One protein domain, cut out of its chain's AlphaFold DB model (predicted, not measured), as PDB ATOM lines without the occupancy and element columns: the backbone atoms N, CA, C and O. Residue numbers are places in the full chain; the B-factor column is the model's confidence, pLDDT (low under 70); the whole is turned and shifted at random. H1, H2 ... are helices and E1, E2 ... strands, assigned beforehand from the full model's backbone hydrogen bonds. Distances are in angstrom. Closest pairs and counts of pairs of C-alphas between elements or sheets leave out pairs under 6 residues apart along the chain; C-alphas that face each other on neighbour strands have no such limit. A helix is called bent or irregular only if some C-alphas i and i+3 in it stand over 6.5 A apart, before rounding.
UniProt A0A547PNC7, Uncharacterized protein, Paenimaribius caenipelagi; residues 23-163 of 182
ATOM      1  N   ARG A  23      18.096  19.782 -38.727       95.88
ATOM      2  CA  ARG A  23      17.560  18.491 -38.281       95.88
ATOM      3  C   ARG A  23      17.830  17.474 -39.366       95.88
ATOM      4  O   ARG A  23      17.404  17.709 -40.484       95.88
ATOM      5  N   PHE A  24      18.407  16.334 -39.021       96.94
ATOM      6  CA  PHE A  24      18.587  15.228 -39.951       96.94
ATOM      7  C   PHE A  24      17.818  14.013 -39.438       96.94
ATOM      8  O   PHE A  24      18.286  13.263 -38.584       96.94
ATOM      9  N   SER A  25      16.600  13.832 -39.956       95.25
ATOM     10  CA  SER A  25      15.710  12.718 -39.585       95.25
ATOM     11  C   SER A  25      15.537  12.556 -38.061       95.25
ATOM     12  O   SER A  25      15.729  11.482 -37.503       95.25
ATOM     13  N   PHE A  26      15.173  13.648 -37.385       94.12
ATOM     14  CA  PHE A  26      14.840  13.671 -35.957       94.12
ATOM     15  C   PHE A  26      13.331  13.482 -35.749       94.12
ATOM     16  O   PHE A  26      12.540  14.307 -36.220       94.12
ATOM     17  N   ALA A  27      12.941  12.415 -35.046       92.19
ATOM     18  CA  ALA A  27      11.547  12.143 -34.711       92.19
ATOM     19  C   ALA A  27      11.019  13.134 -33.667       92.19
ATOM     20  O   ALA A  27      11.719  13.521 -32.730       92.19
ATOM     21  N   THR A  28       9.766  13.552 -33.826       89.88
ATOM     22  CA  THR A  28       9.126  14.541 -32.958       89.88
ATOM     23  C   THR A  28       7.827  14.015 -32.376       89.88
ATOM     24  O   THR A  28       7.101  13.280 -33.034       89.88
ATOM     25  N   ILE A  29       7.495  14.469 -31.172       86.38
ATOM     26  CA  ILE A  29       6.224  14.187 -30.504       86.38
ATOM     27  C   ILE A  29       5.208  15.284 -30.865       86.38
ATOM     28  O   ILE A  29       5.560  16.467 -30.929       86.38
ATOM     29  N   GLY A  30       3.943  14.902 -31.046       78.88
ATOM     30  CA  GLY A  30       2.828  15.811 -31.328       78.88
ATOM     31  C   GLY A  30       2.544  15.996 -32.821       78.88
ATOM     32  O   GLY A  30       3.138  15.348 -33.676       78.88
ATOM     33  N   SER A  31       1.628  16.907 -33.144       68.56
ATOM     34  CA  SER A  31       1.003  17.009 -34.473       68.56
ATOM     35  C   SER A  31       1.845  17.709 -35.551       68.56
ATOM     36  O   SER A  31       1.302  18.092 -36.585       68.56
ATOM     37  N   PHE A  32       3.145  17.927 -35.323       71.25
ATOM     38  CA  PHE A  32       4.001  18.640 -36.281       71.25
ATOM     39  C   PHE A  32       4.146  17.880 -37.606       71.25
ATOM     40  O   PHE A  32       4.099  18.490 -38.671       71.25
ATOM     41  N   TYR A  33       4.293  16.554 -37.543       69.81
ATOM     42  CA  TYR A  33       4.169  15.692 -38.713       69.81
ATOM     43  C   TYR A  33       2.762  15.093 -38.726       69.81
ATOM     44  O   TYR A  33       2.511  14.131 -37.996       69.81
ATOM     45  N   PRO A  34       1.829  15.645 -39.518       68.88
ATOM     46  CA  PRO A  34       0.522  15.028 -39.666       68.88
ATOM     47  C   PRO A  34       0.681  13.639 -40.301       68.88
ATOM     48  O   PRO A  34       1.486  13.461 -41.214       68.88
ATOM     49  N   GLY A  35      -0.096  12.667 -39.823       74.75
ATOM     50  CA  GLY A  35      -0.109  11.306 -40.370       74.75
ATOM     51  C   GLY A  35       0.723  10.270 -39.609       74.75
ATOM     52  O   GLY A  35       0.866   9.160 -40.113       74.75
ATOM     53  N   PHE A  36       1.238  10.596 -38.418       84.12
ATOM     54  CA  PHE A  36       1.852   9.618 -37.512       84.12
ATOM     55  C   PHE A  36       1.182   9.666 -36.141       84.12
ATOM     56  O   PHE A  36       1.173  10.714 -35.494       84.12
ATOM     57  N   ASP A  37       0.646   8.526 -35.705       82.00
ATOM     58  CA  ASP A  37      -0.033   8.394 -34.410       82.00
ATOM     59  C   ASP A  37       0.954   8.110 -33.268       82.00
ATOM     60  O   ASP A  37       0.682   8.424 -32.108       82.00
ATOM     61  N   THR A  38       2.119   7.542 -33.596       90.19
ATOM     62  CA  THR A  38       3.160   7.161 -32.638       90.19
ATOM     63  C   THR A  38       4.548   7.617 -33.088       90.19
ATOM     64  O   THR A  38       4.798   7.888 -34.268       90.19
ATOM     65  N   VAL A  39       5.476   7.705 -32.132       91.56
ATOM     66  CA  VAL A  39       6.892   7.989 -32.412       91.56
ATOM     67  C   VAL A  39       7.498   6.862 -33.241       91.56
ATOM     68  O   VAL A  39       8.252   7.126 -34.171       91.56
ATOM     69  N   GLU A  40       7.127   5.621 -32.946       92.88
ATOM     70  CA  GLU A  40       7.592   4.421 -33.627       92.88
ATOM     71  C   GLU A  40       7.208   4.429 -35.114       92.88
ATOM     72  O   GLU A  40       8.021   4.074 -35.970       92.88
ATOM     73  N   ASP A  41       5.994   4.875 -35.449       92.12
ATOM     74  CA  ASP A  41       5.563   5.021 -36.843       92.12
ATOM     75  C   ASP A  41       6.346   6.122 -37.561       92.12
ATOM     76  O   ASP A  41       6.750   5.956 -38.717       92.12
ATOM     77  N   MET A  42       6.619   7.228 -36.864       93.31
ATOM     78  CA  MET A  42       7.442   8.303 -37.403       93.31
ATOM     79  C   MET A  42       8.882   7.847 -37.632       93.31
ATOM     80  O   MET A  42       9.437   8.118 -38.692       93.31
ATOM     81  N   GLU A  43       9.496   7.146 -36.682       95.06
ATOM     82  CA  GLU A  43      10.845   6.597 -36.826       95.06
ATOM     83  C   GLU A  43      10.914   5.587 -37.970       95.06
ATOM     84  O   GLU A  43      11.834   5.655 -38.784       95.06
ATOM     85  N   ARG A  44       9.906   4.718 -38.119       94.88
ATOM     86  CA  ARG A  44       9.811   3.790 -39.255       94.88
ATOM     87  C   ARG A  44       9.808   4.527 -40.592       94.88
ATOM     88  O   ARG A  44      10.488   4.101 -41.520       94.88
ATOM     89  N   PHE A  45       9.074   5.634 -40.693       94.12
ATOM     90  CA  PHE A  45       9.078   6.475 -41.888       94.12
ATOM     91  C   PHE A  45      10.400   7.225 -42.076       94.12
ATOM     92  O   PHE A  45      10.957   7.231 -43.173       94.12
ATOM     93  N   LEU A  46      10.909   7.874 -41.028       95.31
ATOM     94  CA  LEU A  46      12.115   8.697 -41.086       95.31
ATOM     95  C   LEU A  46      13.351   7.867 -41.427       95.31
ATOM     96  O   LEU A  46      14.196   8.347 -42.187       95.31
ATOM     97  N   PHE A  47      13.428   6.648 -40.893       96.81
ATOM     98  CA  PHE A  47      14.548   5.727 -41.056       96.81
ATOM     99  C   PHE A  47      14.338   4.686 -42.156       96.81
ATOM    100  O   PHE A  47      15.175   3.793 -42.306       96.81
ATOM    101  N   ASP A  48      13.272   4.812 -42.952       97.69
ATOM    102  CA  ASP A  48      13.125   4.030 -44.175       97.69
ATOM    103  C   ASP A  48      14.399   4.173 -45.036       97.69
ATOM    104  O   ASP A  48      14.818   5.302 -45.332       97.69
ATOM    105  N   PRO A  49      15.048   3.065 -45.446       98.12
ATOM    106  CA  PRO A  49      16.315   3.131 -46.164       98.12
ATOM    107  C   PRO A  49      16.248   3.952 -47.452       98.12
ATOM    108  O   PRO A  49      17.167   4.722 -47.728       98.12
ATOM    109  N   ALA A  50      15.169   3.844 -48.237       97.69
ATOM    110  CA  ALA A  50      15.038   4.590 -49.487       97.69
ATOM    111  C   ALA A  50      14.906   6.096 -49.222       97.69
ATOM    112  O   ALA A  50      15.512   6.914 -49.926       97.69
ATOM    113  N   ARG A  51      14.171   6.472 -48.168       97.00
ATOM    114  CA  ARG A  51      14.101   7.856 -47.693       97.00
ATOM    115  C   ARG A  51      15.466   8.355 -47.224       97.00
ATOM    116  O   ARG A  51      15.883   9.427 -47.660       97.00
ATOM    117  N   LEU A  52      16.173   7.605 -46.378       98.00
ATOM    118  CA  LEU A  52      17.491   8.003 -45.878       98.00
ATOM    119  C   LEU A  52      18.495   8.158 -47.015       98.00
ATOM    120  O   LEU A  52      19.133   9.202 -47.099       98.00
ATOM    121  N   HIS A  53      18.570   7.211 -47.953       98.19
ATOM    122  CA  HIS A  53      19.412   7.347 -49.145       98.19
ATOM    123  C   HIS A  53      19.162   8.665 -49.887       98.19
ATOM    124  O   HIS A  53      20.116   9.331 -50.286       98.19
ATOM    125  N   ARG A  54      17.894   9.074 -50.030       96.69
ATOM    126  CA  ARG A  54      17.541  10.364 -50.632       96.69
ATOM    127  C   ARG A  54      18.012  11.547 -49.784       96.69
ATOM    128  O   ARG A  54      18.573  12.479 -50.349       96.69
ATOM    129  N   ARG A  55      17.795  11.527 -48.463       97.31
ATOM    130  CA  ARG A  55      18.243  12.611 -47.566       97.31
ATOM    131  C   ARG A  55      19.761  12.758 -47.583       97.31
ATOM    132  O   ARG A  55      20.240  13.865 -47.762       97.31
ATOM    133  N   PHE A  56      20.508  11.656 -47.525       98.50
ATOM    134  CA  PHE A  56      21.966  11.684 -47.672       98.50
ATOM    135  C   PHE A  56      22.403  12.265 -49.017       98.50
ATOM    136  O   PHE A  56      23.279  13.118 -49.043       98.50
ATOM    137  N   ALA A  57      21.773  11.860 -50.124       97.75
ATOM    138  CA  ALA A  57      22.116  12.397 -51.439       97.75
ATOM    139  C   ALA A  57      21.921  13.923 -51.522       97.75
ATOM    140  O   ALA A  57      22.758  14.612 -52.094       97.75
ATOM    141  N   LEU A  58      20.839  14.453 -50.939       96.88
ATOM    142  CA  LEU A  58      20.581  15.897 -50.894       96.88
ATOM    143  C   LEU A  58      21.538  16.614 -49.938       96.88
ATOM    144  O   LEU A  58      22.119  17.632 -50.304       96.88
ATOM    145  N   PHE A  59      21.765  16.047 -48.756       98.44
ATOM    146  CA  PHE A  59      22.691  16.592 -47.773       98.44
ATOM    147  C   PHE A  59      24.112  16.692 -48.322       98.44
ATOM    148  O   PHE A  59      24.733  17.743 -48.223       98.44
ATOM    149  N   GLU A  60      24.614  15.635 -48.958       98.25
ATOM    150  CA  GLU A  60      25.953  15.607 -49.553       98.25
ATOM    151  C   GLU A  60      26.084  16.543 -50.762       98.25
ATOM    152  O   GLU A  60      27.164  17.083 -50.993       98.25
ATOM    153  N   ALA A  61      25.003  16.757 -51.519       97.00
ATOM    154  CA  ALA A  61      25.015  17.623 -52.696       97.00
ATOM    155  C   ALA A  61      24.851  19.116 -52.366       97.00
ATOM    156  O   ALA A  61      25.416  19.952 -53.069       97.00
ATOM    157  N   PHE A  62      24.082  19.453 -51.326       96.44
ATOM    158  CA  PHE A  62      23.649  20.824 -51.042       96.44
ATOM    159  C   PHE A  62      24.056  21.293 -49.642       96.44
ATOM    160  O   PHE A  62      24.905  22.177 -49.507       96.44
ATOM    161  N   CYS A  63      23.493  20.678 -48.601       98.12
ATOM    162  CA  CYS A  63      23.634  21.155 -47.225       98.12
ATOM    163  C   CYS A  63      25.091  21.110 -46.739       98.12
ATOM    164  O   CYS A  63      25.651  22.138 -46.352       98.12
ATOM    165  N   LEU A  64      25.744  19.949 -46.831       98.56
ATOM    166  CA  LEU A  64      27.113  19.737 -46.363       98.56
ATOM    167  C   LEU A  64      28.129  20.641 -47.085       98.56
ATOM    168  O   LEU A  64      28.896  21.305 -46.385       98.56
ATOM    169  N   PRO A  65      28.149  20.748 -48.432       98.25
ATOM    170  CA  PRO A  65      29.019  21.706 -49.112       98.25
ATOM    171  C   PRO A  65      28.759  23.155 -48.692       98.25
ATOM    172  O   PRO A  65      29.717  23.899 -48.487       98.25
ATOM    173  N   SER A  66      27.492  23.551 -48.516       97.94
ATOM    174  CA  SER A  66      27.157  24.923 -48.119       97.94
ATOM    175  C   SER A  66      27.669  25.286 -46.724       97.94
ATOM    176  O   SER A  66      28.027  26.434 -46.490       97.94
ATOM    177  N   LEU A  67      27.767  24.311 -45.816       98.38
ATOM    178  CA  LEU A  67      28.376  24.490 -44.497       98.38
ATOM    179  C   LEU A  67      29.908  24.438 -44.568       98.38
ATOM    180  O   LEU A  67      30.579  25.272 -43.967       98.38
ATOM    181  N   ARG A  68      30.468  23.478 -45.315       98.31
ATOM    182  CA  ARG A  68      31.921  23.251 -45.419       98.31
ATOM    183  C   ARG A  68      32.658  24.433 -46.051       98.31
ATOM    184  O   ARG A  68      33.784  24.716 -45.659       98.31
ATOM    185  N   TYR A  69      32.042  25.096 -47.026       97.88
ATOM    186  CA  TYR A  69      32.688  26.132 -47.836       97.88
ATOM    187  C   TYR A  69      32.210  27.555 -47.519       97.88
ATOM    188  O   TYR A  69      32.288  28.430 -48.382       97.88
ATOM    189  N   GLN A  70      31.732  27.806 -46.295       98.44
ATOM    190  CA  GLN A  70      31.521  29.181 -45.834       98.44
ATOM    191  C   GLN A  70      32.841  29.957 -45.876       98.44
ATOM    192  O   GLN A  70      33.878  29.467 -45.426       98.44
ATOM    193  N   THR A  71      32.810  31.186 -46.387       98.38
ATOM    194  CA  THR A  71      33.999  32.050 -46.467       98.38
ATOM    195  C   THR A  71      34.481  32.507 -45.094       98.38
ATOM    196  O   THR A  71      35.665  32.793 -44.916       98.38
ATOM    197  N   ASN A  72      33.582  32.523 -44.109       97.88
ATOM    198  CA  ASN A  72      33.906  32.706 -42.703       97.88
ATOM    199  C   ASN A  72      33.593  31.410 -41.920       97.88
ATOM    200  O   ASN A  72      32.422  31.039 -41.826       97.88
ATOM    201  N   PRO A  73      34.607  30.730 -41.347       96.81
ATOM    202  CA  PRO A  73      34.424  29.479 -40.612       96.81
ATOM    203  C   PRO A  73      34.011  29.672 -39.141       96.81
ATOM    204  O   PRO A  73      33.846  28.680 -38.436       96.81
ATOM    205  N   ASP A  74      33.867  30.910 -38.658       97.12
ATOM    206  CA  ASP A  74      33.566  31.225 -37.255       97.12
ATOM    207  C   ASP A  74      32.068  31.077 -36.936       97.12
ATOM    208  O   ASP A  74      31.320  32.053 -36.789       97.12
ATOM    209  N   PHE A  75      31.617  29.822 -36.914       98.00
ATOM    210  CA  PHE A  75      30.272  29.413 -36.526       98.00
ATOM    211  C   PHE A  75      30.234  27.935 -36.116       98.00
ATOM    212  O   PHE A  75      31.107  27.143 -36.465       98.00
ATOM    213  N   THR A  76      29.168  27.544 -35.419       98.38
ATOM    214  CA  THR A  76      28.805  26.135 -35.221       98.38
ATOM    215  C   THR A  76      27.466  25.848 -35.893       98.38
ATOM    216  O   THR A  76      26.539  26.647 -35.813       98.38
ATOM    217  N   CYS A  77      27.318  24.690 -36.526       98.44
ATOM    218  CA  CYS A  77      26.057  24.146 -37.003       98.44
ATOM    219  C   CYS A  77      25.792  22.804 -36.319       98.44
ATOM    220  O   CYS A  77      26.552  21.847 -36.461       98.44
ATOM    221  N   ILE A  78      24.702  22.735 -35.562       98.56
ATOM    222  CA  ILE A  78      24.283  21.513 -34.893       98.56
ATOM    223  C   ILE A  78      23.480  20.662 -35.872       98.56
ATOM    224  O   ILE A  78      22.431  21.089 -36.354       98.56
ATOM    225  N   LEU A  79      23.941  19.439 -36.112       98.12
ATOM    226  CA  LEU A  79      23.182  18.420 -36.818       98.12
ATOM    227  C   LEU A  79      22.420  17.576 -35.789       98.12
ATOM    228  O   LEU A  79      22.993  16.705 -35.133       98.12
ATOM    229  N   LEU A  80      21.132  17.873 -35.617       97.69
ATOM    230  CA  LEU A  80      20.249  17.193 -34.672       97.69
ATOM    231  C   LEU A  80      19.695  15.905 -35.293       97.69
ATOM    232  O   LEU A  80      18.905  15.957 -36.240       97.69
ATOM    233  N   VAL A  81      20.084  14.764 -34.732       97.00
ATOM    234  CA  VAL A  81      19.774  13.416 -35.223       97.00
ATOM    235  C   VAL A  81      18.927  12.663 -34.192       97.00
ATOM    236  O   VAL A  81      19.107  12.826 -32.985       97.00
ATOM    237  N   GLY A  82      17.985  11.833 -34.643       95.81
ATOM    238  CA  GLY A  82      17.227  10.957 -33.743       95.81
ATOM    239  C   GLY A  82      18.099   9.844 -33.155       95.81
ATOM    240  O   GLY A  82      18.766   9.131 -33.902       95.81
ATOM    241  N   GLN A  83      18.059   9.647 -31.835       95.38
ATOM    242  CA  GLN A  83      18.801   8.572 -31.150       95.38
ATOM    243  C   GLN A  83      18.473   7.171 -31.689       95.38
ATOM    244  O   GLN A  83      19.368   6.327 -31.769       95.38
ATOM    245  N   GLY A  84      17.217   6.952 -32.100       95.62
ATOM    246  CA  GLY A  84      16.738   5.707 -32.705       95.62
ATOM    247  C   GLY A  84      17.254   5.435 -34.123       95.62
ATOM    248  O   GLY A  84      16.993   4.362 -34.666       95.62
ATOM    249  N   MET A  85      17.995   6.365 -34.741       97.38
ATOM    250  CA  MET A  85      18.554   6.152 -36.075       97.38
ATOM    251  C   MET A  85      19.510   4.944 -36.074       97.38
ATOM    252  O   MET A  85      20.406   4.883 -35.223       97.38
ATOM    253  N   PRO A  86      19.391   4.010 -37.040       97.69
ATOM    254  CA  PRO A  86      20.274   2.850 -37.096       97.69
ATOM    255  C   PRO A  86      21.750   3.250 -37.203       97.69
ATOM    256  O   PRO A  86      22.105   4.140 -37.977       97.69
ATOM    257  N   THR A  87      22.615   2.548 -36.467       97.69
ATOM    258  CA  THR A  87      24.047   2.872 -36.320       97.69
ATOM    259  C   THR A  87      24.767   3.064 -37.652       97.69
ATOM    260  O   THR A  87      25.500   4.030 -37.793       97.69
ATOM    261  N   VAL A  88      24.477   2.243 -38.668       98.06
ATOM    262  CA  VAL A  88      25.085   2.372 -40.009       98.06
ATOM    263  C   VAL A  88      24.902   3.766 -40.630       98.06
ATOM    264  O   VAL A  88      25.782   4.264 -41.329       98.06
ATOM    265  N   TRP A  89      23.774   4.422 -40.361       98.25
ATOM    266  CA  TRP A  89      23.492   5.767 -40.858       98.25
ATOM    267  C   TRP A  89      24.139   6.840 -39.990       98.25
ATOM    268  O   TRP A  89      24.640   7.827 -40.525       98.25
ATOM    269  N   LYS A  90      24.189   6.626 -38.672       97.94
ATOM    270  CA  LYS A  90      24.904   7.519 -37.753       97.94
ATOM    271  C   LYS A  90      26.396   7.534 -38.065       97.94
ATOM    272  O   LYS A  90      26.951   8.607 -38.269       97.94
ATOM    273  N   ASP A  91      27.008   6.365 -38.226       98.31
ATOM    274  CA  ASP A  91      28.418   6.216 -38.597       98.31
ATOM    275  C   ASP A  91      28.723   6.914 -39.926       98.31
ATOM    276  O   ASP A  91      29.740   7.596 -40.056       98.31
ATOM    277  N   ARG A  92      27.810   6.819 -40.903       98.31
ATOM    278  CA  ARG A  92      27.929   7.563 -42.162       98.31
ATOM    279  C   ARG A  92      27.893   9.077 -41.940       98.31
ATOM    280  O   ARG A  92      28.718   9.771 -42.525       98.31
ATOM    281  N   LEU A  93      26.972   9.598 -41.122       98.00
ATOM    282  CA  LEU A  93      26.921  11.033 -40.807       98.00
ATOM    283  C   LEU A  93      28.195  11.505 -40.105       98.00
ATOM    284  O   LEU A  93      28.766  12.511 -40.527       98.00
ATOM    285  N   TYR A  94      28.670  10.775 -39.091       98.00
ATOM    286  CA  TYR A  94      29.940  11.075 -38.426       98.00
ATOM    287  C   TYR A  94      31.097  11.074 -39.431       98.00
ATOM    288  O   TYR A  94      31.881  12.016 -39.455       98.00
ATOM    289  N   GLY A  95      31.169  10.079 -40.320       98.50
ATOM    290  CA  GLY A  95      32.206  10.005 -41.352       98.50
ATOM    291  C   GLY A  95      32.175  11.172 -42.343       98.50
ATOM    292  O   GLY A  95      33.219  11.735 -42.654       98.50
ATOM    293  N   LEU A  96      30.988  11.576 -42.812       98.38
ATOM    294  CA  LEU A  96      30.820  12.675 -43.776       98.38
ATOM    295  C   LEU A  96      31.175  14.057 -43.213       98.38
ATOM    296  O   LEU A  96      31.466  14.971 -43.985       98.38
ATOM    297  N   THR A  97      31.090  14.213 -41.893       98.19
ATOM    298  CA  THR A  97      31.227  15.500 -41.194       98.19
ATOM    299  C   THR A  97      32.505  15.603 -40.363       98.19
ATOM    300  O   THR A  97      32.800  16.677 -39.848       98.19
ATOM    301  N   ALA A  98      33.291  14.525 -40.263       97.88
ATOM    302  CA  ALA A  98      34.487  14.448 -39.423       97.88
ATOM    303  C   ALA A  98      35.544  15.524 -39.730       97.88
ATOM    304  O   ALA A  98      36.290  15.923 -38.839       97.88
ATOM    305  N   ASP A  99      35.616  15.988 -40.978       96.69
ATOM    306  CA  ASP A  99      36.563  17.001 -41.452       96.69
ATOM    307  C   ASP A  99      35.960  18.413 -41.535       96.69
ATOM    308  O   ASP A  99      36.595  19.315 -42.081       96.69
ATOM    309  N   VAL A 100      34.745  18.624 -41.014       97.81
ATOM    310  CA  VAL A 100      34.058  19.924 -41.022       97.81
ATOM    311  C   VAL A 100      33.939  20.442 -39.586       97.81
ATOM    312  O   VAL A 100      32.950  20.142 -38.917       97.81
ATOM    313  N   PRO A 101      34.899  21.256 -39.096       96.44
ATOM    314  CA  PRO A 101      34.943  21.681 -37.693       96.44
ATOM    315  C   PRO A 101      33.699  22.441 -37.226       96.44
ATOM    316  O   PRO A 101      33.361  22.404 -36.048       96.44
ATOM    317  N   ALA A 102      33.014  23.116 -38.153       97.38
ATOM    318  CA  ALA A 102      31.790  23.843 -37.858       97.38
ATOM    319  C   ALA A 102      30.614  22.913 -37.513       97.38
ATOM    320  O   ALA A 102      29.657  23.366 -36.894       97.38
ATOM    321  N   ILE A 103      30.626  21.632 -37.902       98.31
ATOM    322  CA  ILE A 103      29.487  20.731 -37.688       98.31
ATOM    323  C   ILE A 103      29.639  19.972 -36.370       98.31
ATOM    324  O   ILE A 103      30.634  19.293 -36.126       98.31
ATOM    325  N   ARG A 104      28.593  20.015 -35.541       97.56
ATOM    326  CA  ARG A 104      28.483  19.229 -34.308       97.56
ATOM    327  C   ARG A 104      27.257  18.333 -34.351       97.56
ATOM    328  O   ARG A 104      26.135  18.823 -34.435       97.56
ATOM    329  N   LEU A 105      27.452  17.024 -34.230       97.69
ATOM    330  CA  LEU A 105      26.343  16.075 -34.168       97.69
ATOM    331  C   LEU A 105      25.780  16.022 -32.748       97.69
ATOM    332  O   LEU A 105      26.525  15.953 -31.769       97.69
ATOM    333  N   VAL A 106      24.454  16.056 -32.649       97.12
ATOM    334  CA  VAL A 106      23.722  15.884 -31.394       97.12
ATOM    335  C   VAL A 106      22.636  14.844 -31.614       97.12
ATOM    336  O   VAL A 106      21.726  15.039 -32.416       97.12
ATOM    337  N   GLU A 107      22.730  13.737 -30.883       96.19
ATOM    338  CA  GLU A 107      21.704  12.699 -30.870       96.19
ATOM    339  C   GLU A 107      20.708  12.973 -29.744       96.19
ATOM    340  O   GLU A 107      21.073  12.984 -28.566       96.19
ATOM    341  N   ALA A 108      19.433  13.140 -30.087       95.25
ATOM    342  CA  ALA A 108      18.381  13.392 -29.111       95.25
ATOM    343  C   ALA A 108      17.254  12.356 -29.185       95.25
ATOM    344  O   ALA A 108      16.910  11.847 -30.256       95.25
ATOM    345  N   ALA A 109      16.664  12.069 -28.024       94.56
ATOM    346  CA  ALA A 109      15.406  11.342 -27.940       94.56
ATOM    347  C   ALA A 109      14.272  12.182 -28.560       94.56
ATOM    348  O   ALA A 109      14.372  13.419 -28.575       94.56
ATOM    349  N   PRO A 110      13.188  11.547 -29.034       92.69
ATOM    350  CA  PRO A 110      12.028  12.242 -29.574       92.69
ATOM    351  C   PRO A 110      11.476  13.282 -28.594       92.69
ATOM    352  O   PRO A 110      11.269  13.014 -27.413       92.69
ATOM    353  N   GLN A 111      11.241  14.492 -29.093       90.12
ATOM    354  CA  GLN A 111      10.734  15.625 -28.313       90.12
ATOM    355  C   GLN A 111       9.669  16.372 -29.105       90.12
ATOM    356  O   GLN A 111       9.574  16.235 -30.325       90.12
ATOM    357  N   HIS A 112       8.883  17.216 -28.436       89.88
ATOM    358  CA  HIS A 112       8.028  18.154 -29.159       89.88
ATOM    359  C   HIS A 112       8.876  19.012 -30.109       89.88
ATOM    360  O   HIS A 112       9.908  19.538 -29.694       89.88
ATOM    361  N   HIS A 113       8.446  19.158 -31.366       84.81
ATOM    362  CA  HIS A 113       9.258  19.723 -32.454       84.81
ATOM    363  C   HIS A 113       9.984  21.023 -32.075       84.81
ATOM    364  O   HIS A 113      11.212  21.100 -32.131       84.81
ATOM    365  N   TYR A 114       9.220  22.034 -31.653       86.12
ATOM    366  CA  TYR A 114       9.771  23.346 -31.315       86.12
ATOM    367  C   TYR A 114      10.687  23.284 -30.088       86.12
ATOM    368  O   TYR A 114      11.762  23.882 -30.082       86.12
ATOM    369  N   SER A 115      10.285  22.524 -29.067       87.31
ATOM    370  CA  SER A 115      11.049  22.386 -27.829       87.31
ATOM    371  C   SER A 115      12.378  21.676 -28.075       87.31
ATOM    372  O   SER A 115      13.392  22.136 -27.575       87.31
ATOM    373  N   GLY A 116      12.404  20.631 -28.908       87.44
ATOM    374  CA  GLY A 116      13.633  19.916 -29.256       87.44
ATOM    375  C   GLY A 116      14.652  20.812 -29.959       87.44
ATOM    376  O   GLY A 116      15.817  20.836 -29.571       87.44
ATOM    377  N   ILE A 117      14.212  21.615 -30.936       90.69
ATOM    378  CA  ILE A 117      15.077  22.596 -31.617       90.69
ATOM    379  C   ILE A 117      15.581  23.646 -30.625       90.69
ATOM    380  O   ILE A 117      16.781  23.904 -30.549       90.69
ATOM    381  N   LYS A 118      14.664  24.251 -29.860       92.00
ATOM    382  CA  LYS A 118      14.989  25.314 -28.907       92.00
ATOM    383  C   LYS A 118      15.971  24.828 -27.844       92.00
ATOM    384  O   LYS A 118      16.971  25.495 -27.618       92.00
ATOM    385  N   ASN A 119      15.707  23.680 -27.229       91.81
ATOM    386  CA  ASN A 119      16.565  23.103 -26.196       91.81
ATOM    387  C   ASN A 119      17.948  22.786 -26.764       91.81
ATOM    388  O   ASN A 119      18.934  23.230 -26.203       91.81
ATOM    389  N   THR A 120      18.023  22.164 -27.944       94.19
ATOM    390  CA  THR A 120      19.310  21.872 -28.599       94.19
ATOM    391  C   THR A 120      20.145  23.136 -28.828       94.19
ATOM    392  O   THR A 120      21.349  23.142 -28.586       94.19
ATOM    393  N   LEU A 121      19.512  24.225 -29.276       94.25
ATOM    394  CA  LEU A 121      20.188  25.510 -29.452       94.25
ATOM    395  C   LEU A 121      20.598  26.152 -28.122       94.25
ATOM    396  O   LEU A 121      21.634  26.807 -28.081       94.25
ATOM    397  N   LEU A 122      19.799  26.012 -27.061       91.25
ATOM    398  CA  LEU A 122      20.088  26.581 -25.739       91.25
ATOM    399  C   LEU A 122      21.167  25.799 -24.983       91.25
ATOM    400  O   LEU A 122      22.008  26.417 -24.339       91.25
ATOM    401  N   ASP A 123      21.181  24.475 -25.119       94.50
ATOM    402  CA  ASP A 123      22.148  23.576 -24.481       94.50
ATOM    403  C   ASP A 123      23.555  23.715 -25.084       94.50
ATOM    404  O   ASP A 123      24.545  23.292 -24.484       94.50
ATOM    405  N   HIS A 124      23.673  24.330 -26.267       94.62
ATOM    406  CA  HIS A 124      24.969  24.698 -26.818       94.62
ATOM    407  C   HIS A 124      25.659  25.742 -25.915       94.62
ATOM    408  O   HIS A 124      25.054  26.785 -25.633       94.62
ATOM    409  N   PRO A 125      26.915  25.511 -25.482       93.38
ATOM    410  CA  PRO A 125      27.624  26.400 -24.567       93.38
ATOM    411  C   PRO A 125      27.693  27.859 -25.026       93.38
ATOM    412  O   PRO A 125      27.831  28.173 -26.205       93.38
ATOM    413  N   GLY A 126      27.563  28.776 -24.067       88.69
ATOM    414  CA  GLY A 126      27.672  30.219 -24.294       88.69
ATOM    415  C   GLY A 126      29.093  30.685 -24.624       88.69
ATOM    416  O   GLY A 126      29.250  31.718 -25.269       88.69
ATOM    417  N   ASP A 127      30.102  29.947 -24.152       89.81
ATOM    418  CA  ASP A 127      31.541  30.228 -24.274       89.81
ATOM    419  C   ASP A 127      31.943  31.677 -23.941       89.81
ATOM    420  O   ASP A 127      32.898  32.232 -24.473       89.81
ATOM    421  N   GLY A 128      31.203  32.303 -23.018       88.12
ATOM    422  CA  GLY A 128      31.447  33.680 -22.576       88.12
ATOM    423  C   GLY A 128      31.000  34.762 -23.565       88.12
ATOM    424  O   GLY A 128      31.221  35.942 -23.295       88.12
ATOM    425  N   HIS A 129      30.356  34.397 -24.678       91.06
ATOM    426  CA  HIS A 129      29.765  35.363 -25.599       91.06
ATOM    427  C   HIS A 129      28.569  36.073 -24.962       91.06
ATOM    428  O   HIS A 129      27.718  35.432 -24.342       91.06
ATOM    429  N   SER A 130      28.480  37.393 -25.138       89.81
ATOM    430  CA  SER A 130      27.357  38.174 -24.607       89.81
ATOM    431  C   SER A 130      26.081  38.030 -25.436       89.81
ATOM    432  O   SER A 130      24.993  38.223 -24.905       89.81
ATOM    433  N   HIS A 131      26.201  37.666 -26.716       91.56
ATOM    434  CA  HIS A 131      25.072  37.498 -27.631       91.56
ATOM    435  C   HIS A 131      25.162  36.183 -28.416       91.56
ATOM    436  O   HIS A 131      26.234  35.605 -28.608       91.56
ATOM    437  N   ARG A 132      24.018  35.719 -28.926       93.12
ATOM    438  CA  ARG A 132      23.932  34.563 -29.822       93.12
ATOM    439  C   ARG A 132      23.055  34.887 -31.017       93.12
ATOM    440  O   ARG A 132      21.923  35.336 -30.860       93.12
ATOM    441  N   ILE A 133      23.566  34.586 -32.202       94.75
ATOM    442  CA  ILE A 133      22.805  34.580 -33.445       94.75
ATOM    443  C   ILE A 133      22.456  33.129 -33.741       94.75
ATOM    444  O   ILE A 133      23.336  32.268 -33.744       94.75
ATOM    445  N   THR A 134      21.178  32.848 -33.976       95.81
ATOM    446  CA  THR A 134      20.723  31.507 -34.344       95.81
ATOM    447  C   THR A 134      20.105  31.494 -35.730       95.81
ATOM    448  O   THR A 134      19.457  32.449 -36.153       95.81
ATOM    449  N   PHE A 135      20.303  30.390 -36.446       96.12
ATOM    450  CA  PHE A 135      19.629  30.129 -37.714       96.12
ATOM    451  C   PHE A 135      19.240  28.653 -37.820       96.12
ATOM    452  O   PHE A 135      19.771  27.794 -37.116       96.12
ATOM    453  N   ARG A 136      18.290  28.351 -38.702       95.25
ATOM    454  CA  ARG A 136      17.824  26.988 -38.964       95.25
ATOM    455  C   ARG A 136      17.489  26.843 -40.440       95.25
ATOM    456  O   ARG A 136      16.828  27.715 -40.993       95.25
ATOM    457  N   PHE A 137      17.873  25.719 -41.025       95.56
ATOM    458  CA  PHE A 137      17.482  25.304 -42.371       95.56
ATOM    459  C   PHE A 137      17.398  23.767 -42.434       95.56
ATOM    460  O   PHE A 137      17.730  23.096 -41.447       95.56
ATOM    461  N   ASP A 138      16.860  23.209 -43.518       95.44
ATOM    462  CA  ASP A 138      16.656  21.760 -43.644       95.44
ATOM    463  C   ASP A 138      17.873  21.055 -44.283       95.44
ATOM    464  O   ASP A 138      18.694  21.680 -44.949       95.44
ATOM    465  N   ASP A 139      18.034  19.742 -44.061       96.31
ATOM    466  CA  ASP A 139      19.191  18.968 -44.565       96.31
ATOM    467  C   ASP A 139      19.213  18.769 -46.093       96.31
ATOM    468  O   ASP A 139      20.146  18.174 -46.625       96.31
ATOM    469  N   ASP A 140      18.209  19.279 -46.802       95.38
ATOM    470  CA  ASP A 140      18.121  19.353 -48.261       95.38
ATOM    471  C   ASP A 140      18.222  20.777 -48.831       95.38
ATOM    472  O   ASP A 140      18.163  20.940 -50.050       95.38
ATOM    473  N   ASP A 141      18.429  21.779 -47.979       96.06
ATOM    474  CA  ASP A 141      18.666  23.168 -48.372       96.06
ATOM    475  C   ASP A 141      20.174  23.487 -48.437       96.06
ATOM    476  O   ASP A 141      21.029  22.707 -48.010       96.06
ATOM    477  N   ALA A 142      20.512  24.671 -48.955       96.50
ATOM    478  CA  ALA A 142      21.870  25.209 -48.964       96.50
ATOM    479  C   ALA A 142      21.885  26.686 -48.556       96.50
ATOM    480  O   ALA A 142      20.970  27.447 -48.874       96.50
ATOM    481  N   LEU A 143      22.964  27.091 -47.891       96.50
ATOM    482  CA  LEU A 143      23.263  28.487 -47.591       96.50
ATOM    483  C   LEU A 143      24.184  29.093 -48.655       96.50
ATOM    484  O   LEU A 143      24.999  28.400 -49.264       96.50
ATOM    485  N   ASP A 144      24.070  30.405 -48.850       95.69
ATOM    486  CA  ASP A 144      25.046  31.177 -49.622       95.69
ATOM    487  C   ASP A 144      26.438  31.086 -48.973       95.69
ATOM    488  O   ASP A 144      26.537  31.023 -47.745       95.69
ATOM    489  N   SER A 145      27.513  31.080 -49.766       96.69
ATOM    490  CA  SER A 145      28.884  30.922 -49.254       96.69
ATOM    491  C   SER A 145      29.334  32.055 -48.328       96.69
ATOM    492  O   SER A 145      30.221  31.839 -47.507       96.69
ATOM    493  N   ASP A 146      28.723  33.239 -48.433       96.94
ATOM    494  CA  ASP A 146      29.002  34.393 -47.577       96.94
ATOM    495  C   ASP A 146      27.968  34.564 -46.458       96.94
ATOM    496  O   ASP A 146      28.010  35.558 -45.732       96.94
ATOM    497  N   PHE A 147      27.040  33.619 -46.275       97.06
ATOM    498  CA  PHE A 147      25.975  33.734 -45.278       97.06
ATOM    499  C   PHE A 147      26.521  34.045 -43.876       97.06
ATOM    500  O   PHE A 147      26.070  34.996 -43.234       97.06
ATOM    501  N   ILE A 148      27.540  33.311 -43.422       97.69
ATOM    502  CA  ILE A 148      28.161  33.540 -42.110       97.69
ATOM    503  C   ILE A 148      28.912  34.877 -42.073       97.69
ATOM    504  O   ILE A 148      28.772  35.636 -41.111       97.69
ATOM    505  N   ALA A 149      29.652  35.219 -43.129       97.12
ATOM    506  CA  ALA A 149      30.356  36.499 -43.223       97.12
ATOM    507  C   ALA A 149      29.388  37.697 -43.154       97.12
ATOM    508  O   ALA A 149      29.669  38.695 -42.483       97.12
ATOM    509  N   LEU A 150      28.217  37.583 -43.783       95.44
ATOM    510  CA  LEU A 150      27.163  38.593 -43.732       95.44
ATOM    511  C   LEU A 150      26.606  38.762 -42.317       95.44
ATOM    512  O   LEU A 150      26.488  39.900 -41.857       95.44
ATOM    513  N   LEU A 151      26.321  37.668 -41.604       95.19
ATOM    514  CA  LEU A 151      25.857  37.733 -40.213       95.19
ATOM    515  C   LEU A 151      26.878  38.434 -39.309       95.19
ATOM    516  O   LEU A 151      26.504  39.334 -38.555       95.19
ATOM    517  N   HIS A 152      28.163  38.099 -39.451       94.31
ATOM    518  CA  HIS A 152      29.264  38.785 -38.761       94.31
ATOM    519  C   HIS A 152      29.298  40.287 -39.068       94.31
ATOM    520  O   HIS A 152      29.523  41.098 -38.171       94.31
ATOM    521  N   SER A 153      29.021  40.684 -40.313       93.50
ATOM    522  CA  SER A 153      28.998  42.102 -40.700       93.50
ATOM    523  C   SER A 153      27.826  42.888 -40.093       93.50
ATOM    524  O   SER A 153      27.940  44.095 -39.863       93.50
ATOM    525  N   TYR A 154      26.694  42.225 -39.832       91.56
ATOM    526  CA  TYR A 154      25.490  42.861 -39.296       91.56
ATOM    527  C   TYR A 154      25.482  42.919 -37.771       91.56
ATOM    528  O   TYR A 154      25.026  43.917 -37.211       91.56
ATOM    529  N   ALA A 155      26.002  41.884 -37.109       89.56
ATOM    530  CA  ALA A 155      25.875  41.677 -35.671       89.56
ATOM    531  C   ALA A 155      26.213  42.912 -34.814       89.56
ATOM    532  O   ALA A 155      25.356  43.287 -34.011       89.56
ATOM    533  N   PRO A 156      27.352  43.618 -35.001       88.50
ATOM    534  CA  PRO A 156      27.694  44.753 -34.140       88.50
ATOM    535  C   PRO A 156      26.644  45.868 -34.196       88.50
ATOM    536  O   PRO A 156      26.204  46.372 -33.170       88.50
ATOM    537  N   ARG A 157      26.162  46.189 -35.403       88.62
ATOM    538  CA  ARG A 157      25.181  47.266 -35.616       88.62
ATOM    539  C   ARG A 157      23.810  46.929 -35.042       88.62
ATOM    540  O   ARG A 157      23.084  47.828 -34.631       88.62
ATOM    541  N   LEU A 158      23.432  45.652 -35.066       88.88
ATOM    542  CA  LEU A 158      22.156  45.209 -34.507       88.88
ATOM    543  C   LEU A 158      22.195  45.219 -32.986       88.88
ATOM    544  O   LEU A 158      21.240  45.687 -32.381       88.88
ATOM    545  N   ILE A 159      23.304  44.767 -32.397       87.31
ATOM    546  CA  ILE A 159      23.515  44.799 -30.947       87.31
ATOM    547  C   ILE A 159      23.456  46.243 -30.433       87.31
ATOM    548  O   ILE A 159      22.765  46.512 -29.451       87.31
ATOM    549  N   ASP A 160      24.095  47.181 -31.136       86.19
ATOM    550  CA  ASP A 160      24.040  48.606 -30.793       86.19
ATOM    551  C   ASP A 160      22.608  49.176 -30.860       86.19
ATOM    552  O   ASP A 160      22.260  50.072 -30.091       86.19
ATOM    553  N   LEU A 161      21.767  48.665 -31.768       85.38
ATOM    554  CA  LEU A 161      20.393  49.136 -31.958       85.38
ATOM    555  C   LEU A 161      19.411  48.548 -30.937       85.38
ATOM    556  O   LEU A 161      18.521  49.256 -30.465       85.38
ATOM    557  N   SER A 162      19.519  47.253 -30.638       82.44
ATOM    558  CA  SER A 162      18.568  46.536 -29.780       82.44
ATOM    559  C   SER A 162      18.949  46.528 -28.305       82.44
ATOM    560  O   SER A 162      18.094  46.271 -27.457       82.44
ATOM    561  N   GLY A 163      20.225  46.764 -27.986       77.44
ATOM    562  CA  GLY A 163      20.783  46.414 -26.686       77.44
ATOM    563  C   GLY A 163      20.748  44.900 -26.441       77.44
ATOM    564  O   GLY A 163      20.527  44.109 -27.362       77.44
TER     565      GLY A 163
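Overview. This is residues 23 to 163 of the 182 residues of an uncharacterized protein of Paenimaribius caenipelagi (UniProt A0A547PNC7). A small core of two parallel strands, E1 and E2, has H2 and H3 side by side over one face and H4 over the other, with the lone strand E3 running past near E1. H1 lies toward one end of the elongated body, and H5 extends the other end beyond E3. The printed part has 141 residues with five named helices and three named strands, in the order H1 H2 E1 H3 E2 H4 E3 H5; the sheet has the order E1, E2, and the class is mixed, helices and strands. The whole is compact, with a radius of gyration of the C-alphas of 16.3 A and spans of 48 by 29 by 24 A.

Along the chain. Find C-alpha 76 at (28.805, 26.135, -35.221); there E1 begins, residues 76 to 82, 19.1 A long. E2 is residues 103 to 108, 15.8 A, and H3, residues 87 to 97, lies between them in the chain. H4 is residues 113 to 123, and E3 is residues 131 to 138, 24.0 A. Go back to C-alpha 39 at (6.892, 7.989, -32.412) for H1, residues 39 to 46. H2, residues 49 to 68, spans 25.5 A with a kink of 40 degrees near residue 59, and is only just irregular: C-alphas 61 and 64 are 7.0 A apart. H5, residues 147 to 162, spans 21.4 A and ends at C-alpha 162 (18.568, 46.536, -29.780); it has a kink of 42 degrees near residue 156 and is irregular, with C-alphas 153 and 156 7.2 A apart.

Arrangement. Look first between E1 and E2, parallel at 30 degrees: N 79 and O 104 are 2.8 A apart, N 106 and O 79 3.0 A. E1, H3, E2 form a strand-helix-strand unit, two parallel neighbour strands with a helix between, and its crossover is right-handed. The closest C-alphas of H3 and E2 are those of Thr 97 and Ile 103, 6.5 A; those of E1 and H4 are Leu 80 and Thr 120, 7.7 A. H2 and H3 are close but not clearly touching, Leu 64 to Thr 97 at 7.8 A between C-alphas, with a shallow tilt of 18 degrees, the same way. E3 pairs with no named strand, but is near E1 and near H5. H1 and H5 are apart. Every O i to N i+4 pair is within hydrogen-bond range in H1, H3 and H4, against 14 of 16 in H2 and 10 of 12 in H5.

Size, cuts and confidence. The two C-alphas farthest apart, those of Ala 50 and Asp 160, are 48.7 A apart. The printed part has no cut, and no link between named elements is long. Residues 23 to 38 hold no named element, but residues 28 to 29 pair with 111 to 112, parallel. The mean pLDDT of the printed part is 93.6; residues 31, 33 and 34 are under 70.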